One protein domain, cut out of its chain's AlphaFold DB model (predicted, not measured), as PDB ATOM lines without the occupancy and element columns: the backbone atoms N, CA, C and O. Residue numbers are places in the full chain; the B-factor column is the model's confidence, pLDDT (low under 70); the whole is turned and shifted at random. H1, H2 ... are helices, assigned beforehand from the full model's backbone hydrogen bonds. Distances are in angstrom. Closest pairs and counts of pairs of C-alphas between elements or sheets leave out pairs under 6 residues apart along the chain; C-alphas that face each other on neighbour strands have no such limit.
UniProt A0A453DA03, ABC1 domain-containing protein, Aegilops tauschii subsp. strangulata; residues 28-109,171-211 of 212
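What this domain is: This is residues 28 to 109 and 171 to 211 of the 212 residues of the protein "ABC1 domain-containing protein" of Aegilops tauschii subsp. strangulata (UniProt A0A453DA03). The long helix H1 makes one side of the domain, and H2 folds back along it as an antiparallel hairpin; H3 and H4 pack on H2, away from H1, so that H2, H3 and H4 form a small three-helix cluster. A second helical hairpin, H5 and H6, is set across the end of the domain where H1 begins, with H5 packing on H1 and H3. The printed part has 123 residues with six named helices, H1 to H6 in chain order, and no named strand; the class is all helix. The whole is compact, with a radius of gyration of the C-alphas of 15.3 A and spans of 40 by 34 by 32 A.

How they stand to each other: Begin at H1, residues 28 to 54, and look for H2, residues 62 to 76, which touches residues 38 to 49 of H1 alone. Their closest C-alphas, Ser 41 and Ile 72, are 6.5 A apart, and they run opposite ways at a shallow tilt of 6 degrees. From H2 go to H4, residues 96 to 106: the two touch, closest at the C-alphas of Ala 66 and Tyr 98, 4.8 A, and run the same way at a shallow tilt of 28 degrees. H3, residues 78 to 88, forms a hairpin with H2, closest at the C-alphas of Leu 73 and Phe 80, 5.1 A; their steep tilt of 36 degrees is only just beyond shallow. H3 touches H4 at a steep tilt of 46 degrees, with the C-alphas of Ser 88 and Leu 99 closest at 5.5 A. Next find H5, residues 171 to 192, which touches residues 31 to 35 of H1 alone at a steep tilt of 58 degrees; the C-alphas of Ser 35 and Ile 180 are closest, at 6.9 A. H5 also touches H3, closest at the C-alphas of Ala 79 and Ile 174, 5.3 A. H6, residues 198 to 209, forms a hairpin with H5 at a shallow tilt of 17 degrees, closest at the C-alphas of Ala 185 and Leu 198, 5.5 A. H3 and H6 are near each other, while H1 and H4, for instance, are apart. In H1, H2, H3, H5 and H6 every O i to N i+4 pair is within hydrogen-bond range; in H4 it is 5 of 7.

Where its parts are: Find C-alpha 28 at (189.497, 151.755, 159.919); from there H1 runs 37.0 A to C-alpha 54 at (193.535, 163.559, 125.046). H2 measures 21.0 A and H5 30.2 A from first to last C-alpha. H6 ends at C-alpha 209, (211.094, 143.161, 153.456).

The domain as a whole: The C-alphas farthest apart, Asn 55 and Arg 211, are 46.0 A apart. Residues 110 to 170 are not printed, and C-alphas 109 and 171 stand 17.2 A apart across this cut. Of the links printed whole, H2 to H3 and H5 to H6 are tight, and H1 to H2 and H3 to H4 are short. Residues 190 to 196, of which 190 to 192 belong to H5, stand free. The mean pLDDT of the printed part is 87.2; look for values under 70 at residues 107 to 108, 192 to 195 and 211.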
ATOM      1  N   PRO A  28     190.021 151.509 161.266       92.00
ATOM      2  CA  PRO A  28     189.497 151.755 159.919       92.00
ATOM      3  C   PRO A  28     189.756 153.181 159.415       92.00
ATOM      4  O   PRO A  28     190.015 153.370 158.231       92.00
ATOM      5  N   LEU A  29     189.752 154.186 160.300       92.06
ATOM      6  CA  LEU A  29     190.043 155.575 159.924       92.06
ATOM      7  C   LEU A  29     191.484 155.755 159.425       92.06
ATOM      8  O   LEU A  29     191.712 156.488 158.464       92.06
ATOM      9  N   LEU A  30     192.445 155.059 160.041       91.62
ATOM     10  CA  LEU A  30     193.845 155.085 159.619       91.62
ATOM     11  C   LEU A  30     193.997 154.459 158.229       91.62
ATOM     12  O   LEU A  30     194.615 155.054 157.345       91.62
ATOM     13  N   VAL A  31     193.374 153.293 158.026       93.56
ATOM     14  CA  VAL A  31     193.363 152.588 156.738       93.56
ATOM     15  C   VAL A  31     192.718 153.453 155.659       93.56
ATOM     16  O   VAL A  31     193.301 153.618 154.591       93.56
ATOM     17  N   LEU A  32     191.563 154.059 155.941       94.00
ATOM     18  CA  LEU A  32     190.849 154.916 154.997       94.00
ATOM     19  C   LEU A  32     191.680 156.142 154.619       94.00
ATOM     20  O   LEU A  32     191.854 156.417 153.436       94.00
ATOM     21  N   ARG A  33     192.244 156.852 155.602       93.94
ATOM     22  CA  ARG A  33     193.100 158.019 155.356       93.94
ATOM     23  C   ARG A  33     194.295 157.657 154.480       93.94
ATOM     24  O   ARG A  33     194.587 158.371 153.523       93.94
ATOM     25  N   ARG A  34     194.972 156.547 154.785       94.50
ATOM     26  CA  ARG A  34     196.120 156.087 154.000       94.50
ATOM     27  C   ARG A  34     195.711 155.649 152.594       94.50
ATOM     28  O   ARG A  34     196.369 156.024 151.631       94.50
ATOM     29  N   SER A  35     194.586 154.953 152.465       94.88
ATOM     30  CA  SER A  35     194.016 154.556 151.172       94.88
ATOM     31  C   SER A  35     193.660 155.769 150.314       94.88
ATOM     32  O   SER A  35     193.980 155.794 149.130       94.88
ATOM     33  N   LEU A  36     193.067 156.809 150.910       95.19
ATOM     34  CA  LEU A  36     192.779 158.076 150.235       95.19
ATOM     35  C   LEU A  36     194.059 158.790 149.805       95.19
ATOM     36  O   LEU A  36     194.116 159.310 148.698       95.19
ATOM     37  N   GLN A  37     195.103 158.798 150.629       94.19
ATOM     38  CA  GLN A  37     196.383 159.393 150.249       94.19
ATOM     39  C   GLN A  37     197.025 158.672 149.054       94.19
ATOM     40  O   GLN A  37     197.447 159.318 148.094       94.19
ATOM     41  N   ILE A  38     197.075 157.336 149.092       94.00
ATOM     42  CA  ILE A  38     197.588 156.516 147.987       94.00
ATOM     43  C   ILE A  38     196.747 156.779 146.731       94.00
ATOM     44  O   ILE A  38     197.280 157.127 145.676       94.00
ATOM     45  N   GLY A  39     195.422 156.684 146.864       94.25
ATOM     46  CA  GLY A  39     194.473 156.861 145.771       94.25
ATOM     47  C   GLY A  39     194.508 158.257 145.153       94.25
ATOM     48  O   GLY A  39     194.462 158.375 143.936       94.25
ATOM     49  N   THR A  40     194.644 159.316 145.951       93.88
ATOM     50  CA  THR A  40     194.743 160.697 145.442       93.88
ATOM     51  C   THR A  40     196.073 160.959 144.742       93.88
ATOM     52  O   THR A  40     196.078 161.606 143.695       93.88
ATOM     53  N   SER A  41     197.182 160.413 145.253       92.19
ATOM     54  CA  SER A  41     198.511 160.561 144.642       92.19
ATOM     55  C   SER A  41     198.557 159.916 143.254       92.19
ATOM     56  O   SER A  41     198.887 160.577 142.268       92.19
ATOM     57  N   PHE A  42     198.132 158.652 143.150       93.44
ATOM     58  CA  PHE A  42     198.049 157.964 141.860       93.44
ATOM     59  C   PHE A  42     196.924 158.509 140.980       93.44
ATOM     60  O   PHE A  42     197.124 158.688 139.783       93.44
ATOM     61  N   GLY A  43     195.758 158.822 141.545       92.94
ATOM     62  CA  GLY A  43     194.608 159.344 140.808       92.94
ATOM     63  C   GLY A  43     194.915 160.666 140.110       92.94
ATOM     64  O   GLY A  43     194.580 160.831 138.939       92.94
ATOM     65  N   ARG A  44     195.637 161.577 140.777       93.62
ATOM     66  CA  ARG A  44     196.128 162.816 140.156       93.62
ATOM     67  C   ARG A  44     197.066 162.522 138.987       93.62
ATOM     68  O   ARG A  44     196.929 163.139 137.936       93.62
ATOM     69  N   TRP A  45     198.006 161.595 139.158       93.88
ATOM     70  CA  TRP A  45     198.943 161.215 138.100       93.88
ATOM     71  C   TRP A  45     198.234 160.580 136.896       93.88
ATOM     72  O   TRP A  45     198.476 160.996 135.767       93.88
ATOM     73  N   PHE A  46     197.287 159.664 137.129       93.19
ATOM     74  CA  PHE A  46     196.466 159.064 136.074       93.19
ATOM     75  C   PHE A  46     195.592 160.094 135.358       93.19
ATOM     76  O   PHE A  46     195.533 160.078 134.133       93.19
ATOM     77  N   ALA A  47     194.951 161.011 136.088       92.44
ATOM     78  CA  ALA A  47     194.147 162.075 135.490       92.44
ATOM     79  C   ALA A  47     194.996 162.971 134.580       92.44
ATOM     80  O   ALA A  47     194.604 163.267 133.456       92.44
ATOM     81  N   LEU A  48     196.192 163.351 135.034       91.44
ATOM     82  CA  LEU A  48     197.120 164.131 134.226       91.44
ATOM     83  C   LEU A  48     197.614 163.350 132.997       91.44
ATOM     84  O   LEU A  48     197.655 163.908 131.907       91.44
ATOM     85  N   ARG A  49     197.918 162.056 133.142       90.62
ATOM     86  CA  ARG A  49     198.318 161.186 132.024       90.62
ATOM     87  C   ARG A  49     197.194 160.997 131.001       90.62
ATOM     88  O   ARG A  49     197.467 160.936 129.804       90.62
ATOM     89  N   TYR A  50     195.951 160.912 131.469       90.19
ATOM     90  CA  TYR A  50     194.760 160.846 130.627       90.19
ATOM     91  C   TYR A  50     194.554 162.156 129.858       90.19
ATOM     92  O   TYR A  50     194.352 162.124 128.649       90.19
ATOM     93  N   LEU A  51     194.705 163.307 130.521       91.25
ATOM     94  CA  LEU A  51     194.661 164.616 129.864       91.25
ATOM     95  C   LEU A  51     195.777 164.790 128.825       91.25
ATOM     96  O   LEU A  51     195.522 165.357 127.767       91.25
ATOM     97  N   ASP A  52     196.991 164.295 129.078       89.75
ATOM     98  CA  ASP A  52     198.063 164.329 128.071       89.75
ATOM     99  C   ASP A  52     197.698 163.490 126.845       89.75
ATOM    100  O   ASP A  52     197.955 163.904 125.720       89.75
ATOM    101  N   SER A  53     197.071 162.329 127.065       87.06
ATOM    102  CA  SER A  53     196.611 161.453 125.987       87.06
ATOM    103  C   SER A  53     195.492 162.074 125.160       87.06
ATOM    104  O   SER A  53     195.445 161.832 123.964       87.06
ATOM    105  N   LEU A  54     194.593 162.850 125.772       91.00
ATOM    106  CA  LEU A  54     193.535 163.559 125.046       91.00
ATOM    107  C   LEU A  54     194.063 164.746 124.231       91.00
ATOM    108  O   LEU A  54     193.414 165.162 123.281       91.00
ATOM    109  N   ASN A  55     195.210 165.303 124.622       89.75
ATOM    110  CA  ASN A  55     195.838 166.439 123.951       89.75
ATOM    111  C   ASN A  55     196.968 166.018 122.995       89.75
ATOM    112  O   ASN A  55     197.746 166.879 122.600       89.75
ATOM    113  N   ASP A  56     197.115 164.720 122.693       87.06
ATOM    114  CA  ASP A  56     198.208 164.149 121.883       87.06
ATOM    115  C   ASP A  56     199.628 164.512 122.374       87.06
ATOM    116  O   ASP A  56     200.597 164.503 121.625       87.06
ATOM    117  N   ARG A  57     199.775 164.794 123.677       86.62
ATOM    118  CA  ARG A  57     201.048 165.143 124.344       86.62
ATOM    119  C   ARG A  57     201.634 163.984 125.149       86.62
ATOM    120  O   ARG A  57     202.471 164.188 126.028       86.62
ATOM    121  N   ALA A  58     201.144 162.768 124.915       80.75
ATOM    122  CA  ALA A  58     201.522 161.587 125.683       80.75
ATOM    123  C   ALA A  58     203.029 161.293 125.608       80.75
ATOM    124  O   ALA A  58     203.616 160.938 126.633       80.75
ATOM    125  N   ASP A  59     203.623 161.471 124.429       81.94
ATOM    126  CA  ASP A  59     205.041 161.206 124.183       81.94
ATOM    127  C   ASP A  59     205.914 162.343 124.730       81.94
ATOM    128  O   ASP A  59     206.842 162.088 125.496       81.94
ATOM    129  N   ASP A  60     205.543 163.603 124.473       84.94
ATOM    130  CA  ASP A  60     206.249 164.789 124.989       84.94
ATOM    131  C   ASP A  60     206.341 164.808 126.521       84.94
ATOM    132  O   ASP A  60     207.329 165.252 127.110       84.94
ATOM    133  N   MET A  61     205.281 164.351 127.187       88.62
ATOM    134  CA  MET A  61     205.187 164.363 128.645       88.62
ATOM    135  C   MET A  61     205.746 163.091 129.285       88.62
ATOM    136  O   MET A  61     205.785 163.016 130.514       88.62
ATOM    137  N   PHE A  62     206.175 162.095 128.505       87.81
ATOM    138  CA  PHE A  62     206.520 160.766 129.008       87.81
ATOM    139  C   PHE A  62     207.603 160.804 130.097       87.81
ATOM    140  O   PHE A  62     207.379 160.298 131.199       87.81
ATOM    141  N   GLU A  63     208.707 161.506 129.835       90.25
ATOM    142  CA  GLU A  63     209.810 161.724 130.784       90.25
ATOM    143  C   GLU A  63     209.347 162.472 132.043       90.25
ATOM    144  O   GLU A  63     209.649 162.105 133.181       90.25
ATOM    145  N   ILE A  64     208.512 163.500 131.865       91.69
ATOM    146  CA  ILE A  64     207.964 164.283 132.980       91.69
ATOM    147  C   ILE A  64     207.083 163.397 133.872       91.69
ATOM    148  O   ILE A  64     207.104 163.528 135.101       91.69
ATOM    149  N   ARG A  65     206.306 162.483 133.282       92.25
ATOM    150  CA  ARG A  65     205.452 161.548 134.026       92.25
ATOM    151  C   ARG A  65     206.256 160.465 134.730       92.25
ATOM    152  O   ARG A  65     205.865 160.107 135.844       92.25
ATOM    153  N   ALA A  66     207.369 160.014 134.155       92.69
ATOM    154  CA  ALA A  66     208.316 159.126 134.823       92.69
ATOM    155  C   ALA A  66     208.911 159.789 136.078       92.69
ATOM    156  O   ALA A  66     208.812 159.237 137.178       92.69
ATOM    157  N   ALA A  67     209.383 161.035 135.960       93.00
ATOM    158  CA  ALA A  67     209.907 161.788 137.098       93.00
ATOM    159  C   ALA A  67     208.847 162.063 138.179       93.00
ATOM    160  O   ALA A  67     209.134 162.018 139.379       93.00
ATOM    161  N   GLN A  68     207.598 162.325 137.781       93.94
ATOM    162  CA  GLN A  68     206.485 162.468 138.723       93.94
ATOM    163  C   GLN A  68     206.157 161.160 139.439       93.94
ATOM    164  O   GLN A  68     205.896 161.191 140.640       93.94
ATOM    165  N   LEU A  69     206.198 160.022 138.738       93.69
ATOM    166  CA  LEU A  69     205.977 158.721 139.361       93.69
ATOM    167  C   LEU A  69     207.045 158.449 140.425       93.69
ATOM    168  O   LEU A  69     206.694 158.096 141.548       93.69
ATOM    169  N   ARG A  70     208.326 158.697 140.119       93.19
ATOM    170  CA  ARG A  70     209.414 158.594 141.105       93.19
ATOM    171  C   ARG A  70     209.114 159.413 142.364       93.19
ATOM    172  O   ARG A  70     209.236 158.893 143.471       93.19
ATOM    173  N   ARG A  71     208.701 160.678 142.205       92.25
ATOM    174  CA  ARG A  71     208.360 161.561 143.337       92.25
ATOM    175  C   ARG A  71     207.194 161.019 144.155       92.25
ATOM    176  O   ARG A  71     207.303 160.973 145.372       92.25
ATOM    177  N   ILE A  72     206.132 160.542 143.502       93.88
ATOM    178  CA  ILE A  72     204.986 159.921 144.182       93.88
ATOM    179  C   ILE A  72     205.436 158.711 145.001       93.88
ATOM    180  O   ILE A  72     205.072 158.593 146.165       93.88
ATOM    181  N   LEU A  73     206.251 157.819 144.430       92.69
ATOM    182  CA  LEU A  73     206.731 156.629 145.140       92.69
ATOM    183  C   LEU A  73     207.611 157.004 146.341       92.69
ATOM    184  O   LEU A  73     207.487 156.387 147.399       92.69
ATOM    185  N   LEU A  74     208.438 158.044 146.209       89.19
ATOM    186  CA  LEU A  74     209.240 158.586 147.305       89.19
ATOM    187  C   LEU A  74     208.370 159.207 148.414       89.19
ATOM    188  O   LEU A  74     208.604 158.936 149.589       89.19
ATOM    189  N   GLU A  75     207.355 159.997 148.052       89.31
ATOM    190  CA  GLU A  75     206.415 160.644 148.983       89.31
ATOM    191  C   GLU A  75     205.506 159.640 149.700       89.31
ATOM    192  O   GLU A  75     205.183 159.810 150.878       89.31
ATOM    193  N   LEU A  76     205.086 158.580 149.004       90.88
ATOM    194  CA  LEU A  76     204.318 157.497 149.605       90.88
ATOM    195  C   LEU A  76     205.176 156.690 150.579       90.88
ATOM    196  O   LEU A  76     204.655 156.238 151.596       90.88
ATOM    197  N   GLY A  77     206.478 156.571 150.328       88.38
ATOM    198  CA  GLY A  77     207.442 156.124 151.321       88.38
ATOM    199  C   GLY A  77     207.950 154.689 151.124       88.38
ATOM    200  O   GLY A  77     207.931 154.155 150.013       88.38
ATOM    201  N   PRO A  78     208.459 154.051 152.194       87.69
ATOM    202  CA  PRO A  78     209.368 152.905 152.102       87.69
ATOM    203  C   PRO A  78     208.838 151.695 151.327       87.69
ATOM    204  O   PRO A  78     209.587 151.113 150.543       87.69
ATOM    205  N   ALA A  79     207.564 151.328 151.505       89.75
ATOM    206  CA  ALA A  79     206.963 150.207 150.783       89.75
ATOM    207  C   ALA A  79     206.971 150.458 149.267       89.75
ATOM    208  O   ALA A  79     207.432 149.619 148.500       89.75
ATOM    209  N   PHE A  80     206.550 151.647 148.833       90.69
ATOM    210  CA  PHE A  80     206.486 152.025 147.419       90.69
ATOM    211  C   PHE A  80     207.868 152.206 146.793       90.69
ATOM    212  O   PHE A  80     208.083 151.767 145.665       90.69
ATOM    213  N   VAL A  81     208.833 152.756 147.535       89.44
ATOM    214  CA  VAL A  81     210.244 152.785 147.116       89.44
ATOM    215  C   VAL A  81     210.774 151.365 146.907       89.44
ATOM    216  O   VAL A  81     211.454 151.098 145.922       89.44
ATOM    217  N   LYS A  82     210.436 150.420 147.790       88.19
ATOM    218  CA  LYS A  82     210.851 149.018 147.645       88.19
ATOM    219  C   LYS A  82     210.182 148.314 146.463       88.19
ATOM    220  O   LYS A  82     210.848 147.525 145.795       88.19
ATOM    221  N   ILE A  83     208.915 148.618 146.170       88.62
ATOM    222  CA  ILE A  83     208.245 148.149 144.945       88.62
ATOM    223  C   ILE A  83     208.985 148.696 143.724       88.62
ATOM    224  O   ILE A  83     209.328 147.934 142.828       88.62
ATOM    225  N   ALA A  84     209.297 149.994 143.718       89.44
ATOM    226  CA  ALA A  84     210.028 150.633 142.631       89.44
ATOM    227  C   ALA A  84     211.385 149.965 142.378       89.44
ATOM    228  O   ALA A  84     211.700 149.634 141.241       89.44
ATOM    229  N   GLN A  85     212.148 149.703 143.446       88.00
ATOM    230  CA  GLN A  85     213.433 149.004 143.377       88.00
ATOM    231  C   GLN A  85     213.272 147.597 142.777       88.00
ATOM    232  O   GLN A  85     214.020 147.232 141.872       88.00
ATOM    233  N   ALA A  86     212.266 146.837 143.223       85.94
ATOM    234  CA  ALA A  86     211.988 145.488 142.723       85.94
ATOM    235  C   ALA A  86     211.528 145.459 141.255       85.94
ATOM    236  O   ALA A  86     211.811 144.500 140.546       85.94
ATOM    237  N   VAL A  87     210.829 146.496 140.788       86.06
ATOM    238  CA  VAL A  87     210.432 146.621 139.378       86.06
ATOM    239  C   VAL A  87     211.609 147.106 138.526       86.06
ATOM    240  O   VAL A  87     211.830 146.580 137.442       86.06
ATOM    241  N   SER A  88     212.416 148.050 139.022       86.50
ATOM    242  CA  SER A  88     213.586 148.583 138.304       86.50
ATOM    243  C   SER A  88     214.705 147.560 138.089       86.50
ATOM    244  O   SER A  88     215.532 147.731 137.204       86.50
ATOM    245  N   SER A  89     214.737 146.465 138.854       84.12
ATOM    246  CA  SER A  89     215.674 145.365 138.596       84.12
ATOM    247  C   SER A  89     215.260 144.491 137.404       84.12
ATOM    248  O   SER A  89     216.023 143.617 136.993       84.12
ATOM    249  N   ARG A  90     214.065 144.723 136.844       84.56
ATOM    250  CA  ARG A  90     213.473 143.994 135.722       84.56
ATOM    251  C   ARG A  90     213.193 144.935 134.542       84.56
ATOM    252  O   ARG A  90     212.060 145.394 134.371       84.56
ATOM    253  N   PRO A  91     214.205 145.232 133.706       79.56
ATOM    254  CA  PRO A  91     214.065 146.151 132.573       79.56
ATOM    255  C   PRO A  91     213.077 145.656 131.501       79.56
ATOM    256  O   PRO A  91     212.648 146.433 130.660       79.56
ATOM    257  N   ASP A  92     212.682 144.380 131.543       86.38
ATOM    258  CA  ASP A  92     211.640 143.791 130.698       86.38
ATOM    259  C   ASP A  92     210.215 144.239 131.067       86.38
ATOM    260  O   ASP A  92     209.286 144.041 130.285       86.38
ATOM    261  N   VAL A  93     210.019 144.824 132.254       81.62
ATOM    262  CA  VAL A  93     208.686 145.103 132.818       81.62
ATOM    263  C   VAL A  93     208.260 146.563 132.650       81.62
ATOM    264  O   VAL A  93     207.061 146.850 132.668       81.62
ATOM    265  N   ILE A  94     209.202 147.495 132.485       87.00
ATOM    266  CA  ILE A  94     208.913 148.933 132.422       87.00
ATOM    267  C   ILE A  94     209.665 149.638 131.289       87.00
ATOM    268  O   ILE A  94     210.774 149.235 130.949       87.00
ATOM    269  N   PRO A  95     209.098 150.713 130.709       88.81
ATOM    270  CA  PRO A  95     209.777 151.474 129.664       88.81
ATOM    271  C   PRO A  95     211.062 152.168 130.163       88.81
ATOM    272  O   PRO A  95     211.114 152.541 131.340       88.81
ATOM    273  N   PRO A  96     212.042 152.444 129.276       88.75
ATOM    274  CA  PRO A  96     213.346 153.009 129.649       88.75
ATOM    275  C   PRO A  96     213.283 154.294 130.489       88.75
ATOM    276  O   PRO A  96     213.908 154.352 131.539       88.75
ATOM    277  N   ALA A  97     212.446 155.270 130.121       89.88
ATOM    278  CA  ALA A  97     212.293 156.520 130.884       89.88
ATOM    279  C   ALA A  97     211.899 156.291 132.356       89.88
ATOM    280  O   ALA A  97     212.383 156.947 133.277       89.88
ATOM    281  N   TYR A  98     211.004 155.324 132.593       90.25
ATOM    282  CA  TYR A  98     210.609 154.946 133.946       90.25
ATOM    283  C   TYR A  98     211.733 154.193 134.647       90.25
ATOM    284  O   TYR A  98     211.957 154.419 135.830       90.25
ATOM    285  N   LEU A  99     212.442 153.316 133.939       89.94
ATOM    286  CA  LEU A  99     213.576 152.580 134.490       89.94
ATOM    287  C   LEU A  99     214.667 153.525 135.002       89.94
ATOM    288  O   LEU A  99     215.122 153.355 136.133       89.94
ATOM    289  N   ASP A 100     215.031 154.532 134.211       89.38
ATOM    290  CA  ASP A 100     216.056 155.514 134.561       89.38
ATOM    291  C   ASP A 100     215.651 156.301 135.813       89.38
ATOM    292  O   ASP A 100     216.405 156.372 136.784       89.38
ATOM    293  N   GLU A 101     214.414 156.802 135.860       91.75
ATOM    294  CA  GLU A 101     213.895 157.525 137.022       91.75
ATOM    295  C   GLU A 101     213.768 156.631 138.269       91.75
ATOM    296  O   GLU A 101     214.142 157.041 139.369       91.75
ATOM    297  N   LEU A 102     213.277 155.395 138.145       90.19
ATOM    298  CA  LEU A 102     213.167 154.486 139.292       90.19
ATOM    299  C   LEU A 102     214.535 154.006 139.793       90.19
ATOM    300  O   LEU A 102     214.679 153.752 140.990       90.19
ATOM    301  N   SER A 103     215.548 153.938 138.926       86.44
ATOM    302  CA  SER A 103     216.924 153.601 139.320       86.44
ATOM    303  C   SER A 103     217.514 154.638 140.278       86.44
ATOM    304  O   SER A 103     218.246 154.274 141.195       86.44
ATOM    305  N   LEU A 104     217.095 155.906 140.182       86.44
ATOM    306  CA  LEU A 104     217.485 156.963 141.128       86.44
ATOM    307  C   LEU A 104     216.959 156.724 142.557       86.44
ATOM    308  O   LEU A 104     217.438 157.337 143.507       86.44
ATOM    309  N   LEU A 105     215.974 155.837 142.751       83.88
ATOM    310  CA  LEU A 105     215.494 155.446 144.086       83.88
ATOM    311  C   LEU A 105     216.388 154.398 144.762       83.88
ATOM    312  O   LEU A 105     216.123 154.011 145.904       83.88
ATOM    313  N   GLN A 106     217.412 153.897 144.072       74.50
ATOM    314  CA  GLN A 106     218.393 152.972 144.639       74.50
ATOM    315  C   GLN A 106     219.490 153.703 145.436       74.50
ATOM    316  O   GLN A 106     220.226 153.060 146.188       74.50
ATOM    317  N   ASP A 107     219.561 155.035 145.331       65.62
ATOM    318  CA  ASP A 107     220.582 155.854 145.982       65.62
ATOM    319  C   ASP A 107     220.423 155.957 147.508       65.62
ATOM    320  O   ASP A 107     219.342 155.806 148.091       65.62
ATOM    321  N   ARG A 108     221.553 156.218 148.181       66.31
ATOM    322  CA  ARG A 108     221.633 156.374 149.641       66.31
ATOM    323  C   ARG A 108     220.761 157.545 150.090       66.31
ATOM    324  O   ARG A 108     220.916 158.667 149.618       66.31
ATOM    325  N   ILE A 109     219.889 157.291 151.058       75.25
ATOM    326  CA  ILE A 109     219.049 158.325 151.674       75.25
ATOM    327  C   ILE A 109     219.800 158.927 152.862       75.25
ATOM    328  O   ILE A 109     220.620 158.255 153.491       75.25
ATOM    329  N   GLN A 171     208.302 150.101 160.085       85.44
ATOM    330  CA  GLN A 171     207.561 148.845 160.183       85.44
ATOM    331  C   GLN A 171     206.051 149.104 160.188       85.44
ATOM    332  O   GLN A 171     205.302 148.411 159.499       85.44
ATOM    333  N   ALA A 172     205.601 150.144 160.898       87.69
ATOM    334  CA  ALA A 172     204.194 150.528 160.961       87.69
ATOM    335  C   ALA A 172     203.664 151.073 159.634       87.69
ATOM    336  O   ALA A 172     202.527 150.781 159.258       87.69
ATOM    337  N   VAL A 173     204.476 151.836 158.902       88.44
ATOM    338  CA  VAL A 173     204.101 152.321 157.568       88.44
ATOM    339  C   VAL A 173     204.045 151.161 156.572       88.44
ATOM    340  O   VAL A 173     203.036 150.992 155.892       88.44
ATOM    341  N   ILE A 174     205.081 150.317 156.532       89.94
ATOM    342  CA  ILE A 174     205.154 149.170 155.613       89.94
ATOM    343  C   ILE A 174     204.013 148.182 155.866       89.94
ATOM    344  O   ILE A 174     203.362 147.745 154.920       89.94
ATOM    345  N   SER A 175     203.726 147.862 157.128       91.31
ATOM    346  CA  SER A 175     202.653 146.925 157.485       91.31
ATOM    347  C   SER A 175     201.271 147.448 157.080       91.31
ATOM    348  O   SER A 175     200.452 146.688 156.561       91.31
ATOM    349  N   LEU A 176     201.017 148.751 157.261       92.69
ATOM    350  CA  LEU A 176     199.780 149.395 156.816       92.69
ATOM    351  C   LEU A 176     199.654 149.380 155.286       92.69
ATOM    352  O   LEU A 176     198.584 149.080 154.757       92.69
ATOM    353  N   ASP A 177     200.740 149.682 154.577       94.00
ATOM    354  CA  ASP A 177     200.754 149.676 153.117       94.00
ATOM    355  C   ASP A 177     200.520 148.270 152.562       94.00
ATOM    356  O   ASP A 177     199.691 148.102 151.672       94.00
ATOM    357  N   ILE A 178     201.165 147.243 153.122       92.62
ATOM    358  CA  ILE A 178     200.940 145.850 152.715       92.62
ATOM    359  C   ILE A 178     199.497 145.431 152.985       92.62
ATOM    360  O   ILE A 178     198.882 144.800 152.127       92.62
ATOM    361  N   TYR A 179     198.921 145.818 154.127       93.62
ATOM    362  CA  TYR A 179     197.515 145.545 154.427       93.62
ATOM    363  C   TYR A 179     196.580 146.099 153.337       93.62
ATOM    364  O   TYR A 179     195.706 145.383 152.838       93.62
ATOM    365  N   ILE A 180     196.804 147.347 152.915       94.25
ATOM    366  CA  ILE A 180     196.021 148.007 151.859       94.25
ATOM    367  C   ILE A 180     196.278 147.358 150.494       94.25
ATOM    368  O   ILE A 180     195.332 147.006 149.787       94.25
ATOM    369  N   LEU A 181     197.542 147.156 150.119       92.44
ATOM    370  CA  LEU A 181     197.927 146.561 148.837       92.44
ATOM    371  C   LEU A 181     197.385 145.138 148.691       92.44
ATOM    372  O   LEU A 181     196.915 144.768 147.617       92.44
ATOM    373  N   ARG A 182     197.373 144.353 149.771       91.75
ATOM    374  CA  ARG A 182     196.855 142.981 149.769       91.75
ATOM    375  C   ARG A 182     195.345 142.936 149.585       91.75
ATOM    376  O   ARG A 182     194.841 142.042 148.899       91.75
ATOM    377  N   PHE A 183     194.625 143.900 150.163       91.38
ATOM    378  CA  PHE A 183     193.201 144.087 149.896       91.38
ATOM    379  C   PHE A 183     192.962 144.427 148.417       91.38
ATOM    380  O   PHE A 183     192.162 143.760 147.758       91.38
ATOM    381  N   LEU A 184     193.709 145.391 147.868       89.94
ATOM    382  CA  LEU A 184     193.606 145.789 146.459       89.94
ATOM    383  C   LEU A 184     193.945 144.641 145.497       89.94
ATOM    384  O   LEU A 184     193.223 144.436 144.525       89.94
ATOM    385  N   ALA A 185     194.978 143.849 145.787       87.94
ATOM    386  CA  ALA A 185     195.347 142.671 145.005       87.94
ATOM    387  C   ALA A 185     194.217 141.625 144.965       87.94
ATOM    388  O   ALA A 185     193.937 141.051 143.912       87.94
ATOM    389  N   GLY A 186     193.515 141.418 146.087       86.62
ATOM    390  CA  GLY A 186     192.345 140.538 146.152       86.62
ATOM    391  C   GLY A 186     191.171 141.041 145.302       86.62
ATOM    392  O   GLY A 186     190.542 140.263 144.581       86.62
ATOM    393  N   VAL A 187     190.906 142.353 145.327       86.75
ATOM    394  CA  VAL A 187     189.889 142.984 144.469       86.75
ATOM    395  C   VAL A 187     190.275 142.861 142.991       86.75
ATOM    396  O   VAL A 187     189.456 142.432 142.178       86.75
ATOM    397  N   ALA A 188     191.528 143.162 142.642       84.75
ATOM    398  CA  ALA A 188     192.039 143.084 141.275       84.75
ATOM    399  C   ALA A 188     191.964 141.661 140.705       84.75
ATOM    400  O   ALA A 188     191.560 141.488 139.558       84.75
ATOM    401  N   ARG A 189     192.259 140.630 141.508       81.25
ATOM    402  CA  ARG A 189     192.078 139.222 141.115       81.25
ATOM    403  C   ARG A 189     190.621 138.910 140.761       81.25
ATOM    404  O   ARG A 189     190.362 138.250 139.758       81.25
ATOM    405  N   LYS A 190     189.670 139.401 141.564       80.50
ATOM    406  CA  LYS A 190     188.231 139.168 141.359       80.50
ATOM    407  C   LYS A 190     187.686 139.892 140.122       80.50
ATOM    408  O   LYS A 190     186.810 139.357 139.450       80.50
ATOM    409  N   VAL A 191     188.193 141.092 139.834       80.50
ATOM    410  CA  VAL A 191     187.719 141.946 138.731       80.50
ATOM    411  C   VAL A 191     188.436 141.645 137.410       80.50
ATOM    412  O   VAL A 191     187.795 141.579 136.368       80.50
ATOM    413  N   GLY A 192     189.756 141.454 137.439       67.38
ATOM    414  CA  GLY A 192     190.617 141.432 136.251       67.38
ATOM    415  C   GLY A 192     190.865 140.064 135.613       67.38
ATOM    416  O   GLY A 192     191.568 140.006 134.612       67.38
ATOM    417  N   LYS A 193     190.332 138.961 136.168       59.38
ATOM    418  CA  LYS A 193     190.599 137.577 135.702       59.38
ATOM    419  C   LYS A 193     192.096 137.272 135.481       59.38
ATOM    420  O   LYS A 193     192.451 136.497 134.597       59.38
ATOM    421  N   PHE A 194     192.988 137.869 136.272       66.12
ATOM    422  CA  PHE A 194     194.405 137.518 136.228       66.12
ATOM    423  C   PHE A 194     194.583 136.077 136.736       66.12
ATOM    424  O   PHE A 194     194.125 135.752 137.832       66.12
ATOM    425  N   ASN A 195     195.250 135.217 135.957       64.06
ATOM    426  CA  ASN A 195     195.580 133.845 136.380       64.06
ATOM    427  C   ASN A 195     196.678 133.804 137.457       64.06
ATOM    428  O   ASN A 195     196.864 132.780 138.110       64.06
ATOM    429  N   THR A 196     197.405 134.905 137.646       71.50
ATOM    430  CA  THR A 196     198.452 135.031 138.660       71.50
ATOM    431  C   THR A 196     197.844 135.399 140.009       71.50
ATOM    432  O   THR A 196     197.054 136.340 140.112       71.50
ATOM    433  N   ASP A 197     198.244 134.690 141.064       81.12
ATOM    434  CA  ASP A 197     197.850 135.033 142.426       81.12
ATOM    435  C   ASP A 197     198.614 136.279 142.905       81.12
ATOM    436  O   ASP A 197     199.694 136.197 143.487       81.12
ATOM    437  N   LEU A 198     198.048 137.455 142.623       81.56
ATOM    438  CA  LEU A 198     198.627 138.748 142.997       81.56
ATOM    439  C   LEU A 198     198.829 138.887 144.511       81.56
ATOM    440  O   LEU A 198     199.734 139.600 144.937       81.56
ATOM    441  N   GLN A 199     198.002 138.217 145.321       85.81
ATOM    442  CA  GLN A 199     198.180 138.226 146.770       85.81
ATOM    443  C   GLN A 199     199.397 137.393 147.164       85.81
ATOM    444  O   GLN A 199     200.182 137.858 147.977       85.81
ATOM    445  N   ALA A 200     199.606 136.229 146.541       84.88
ATOM    446  CA  ALA A 200     200.791 135.409 146.797       84.88
ATOM    447  C   ALA A 200     202.093 136.118 146.390       84.88
ATOM    448  O   ALA A 200     203.053 136.113 147.153       84.88
ATOM    449  N   VAL A 201     202.111 136.785 145.229       85.31
ATOM    450  CA  VAL A 201     203.274 137.578 144.782       85.31
ATOM    451  C   VAL A 201     203.564 138.720 145.757       85.31
ATOM    452  O   VAL A 201     204.717 138.954 146.123       85.31
ATOM    453  N   LEU A 202     202.521 139.422 146.210       86.38
ATOM    454  CA  LEU A 202     202.672 140.474 147.208       86.38
ATOM    455  C   LEU A 202     203.166 139.913 148.548       86.38
ATOM    456  O   LEU A 202     204.013 140.537 149.174       86.38
ATOM    457  N   ASP A 203     202.655 138.759 148.978       87.56
ATOM    458  CA  ASP A 203     203.024 138.112 150.237       87.56
ATOM    459  C   ASP A 203     204.493 137.647 150.213       87.56
ATOM    460  O   ASP A 203     205.220 137.845 151.190       87.56
ATOM    461  N   GLU A 204     204.972 137.111 149.087       86.06
ATOM    462  CA  GLU A 204     206.383 136.764 148.891       86.06
ATOM    463  C   GLU A 204     207.274 138.010 148.956       86.06
ATOM    464  O   GLU A 204     208.227 138.058 149.744       86.06
ATOM    465  N   TRP A 205     206.924 139.055 148.201       85.94
ATOM    466  CA  TRP A 205     207.646 140.324 148.223       85.94
ATOM    467  C   TRP A 205     207.660 140.946 149.624       85.94
ATOM    468  O   TRP A 205     208.724 141.310 150.127       85.94
ATOM    469  N   ALA A 206     206.507 141.005 150.291       85.44
ATOM    470  CA  ALA A 206     206.369 141.524 151.642       85.44
ATOM    471  C   ALA A 206     207.252 140.744 152.616       85.44
ATOM    472  O   ALA A 206     208.011 141.353 153.363       85.44
ATOM    473  N   SER A 207     207.246 139.409 152.553       84.12
ATOM    474  CA  SER A 207     208.090 138.575 153.411       84.12
ATOM    475  C   SER A 207     209.583 138.898 153.275       84.12
ATOM    476  O   SER A 207     210.306 138.867 154.270       84.12
ATOM    477  N   SER A 208     210.044 139.274 152.074       80.94
ATOM    478  CA  SER A 208     211.439 139.669 151.843       80.94
ATOM    479  C   SER A 208     211.818 140.976 152.549       80.94
ATOM    480  O   SER A 208     212.971 141.139 152.942       80.94
ATOM    481  N   LEU A 209     210.858 141.880 152.782       77.56
ATOM    482  CA  LEU A 209     211.094 143.161 153.456       77.56
ATOM    483  C   LEU A 209     211.284 143.027 154.966       77.56
ATOM    484  O   LEU A 209     212.027 143.810 155.549       77.56
ATOM    485  N   PHE A 210     210.622 142.049 155.589       73.94
ATOM    486  CA  PHE A 210     210.721 141.796 157.033       73.94
ATOM    487  C   PHE A 210     211.926 140.922 157.409       73.94
ATOM    488  O   PHE A 210     212.191 140.723 158.587       73.94
ATOM    489  N   ARG A 211     212.660 140.379 156.428       67.25
ATOM    490  CA  ARG A 211     213.852 139.537 156.648       67.25
ATOM    491  C   ARG A 211     215.173 140.329 156.690       67.25
ATOM    492  O   ARG A 211     216.234 139.713 156.614       67.25
TER     493      ARG A 211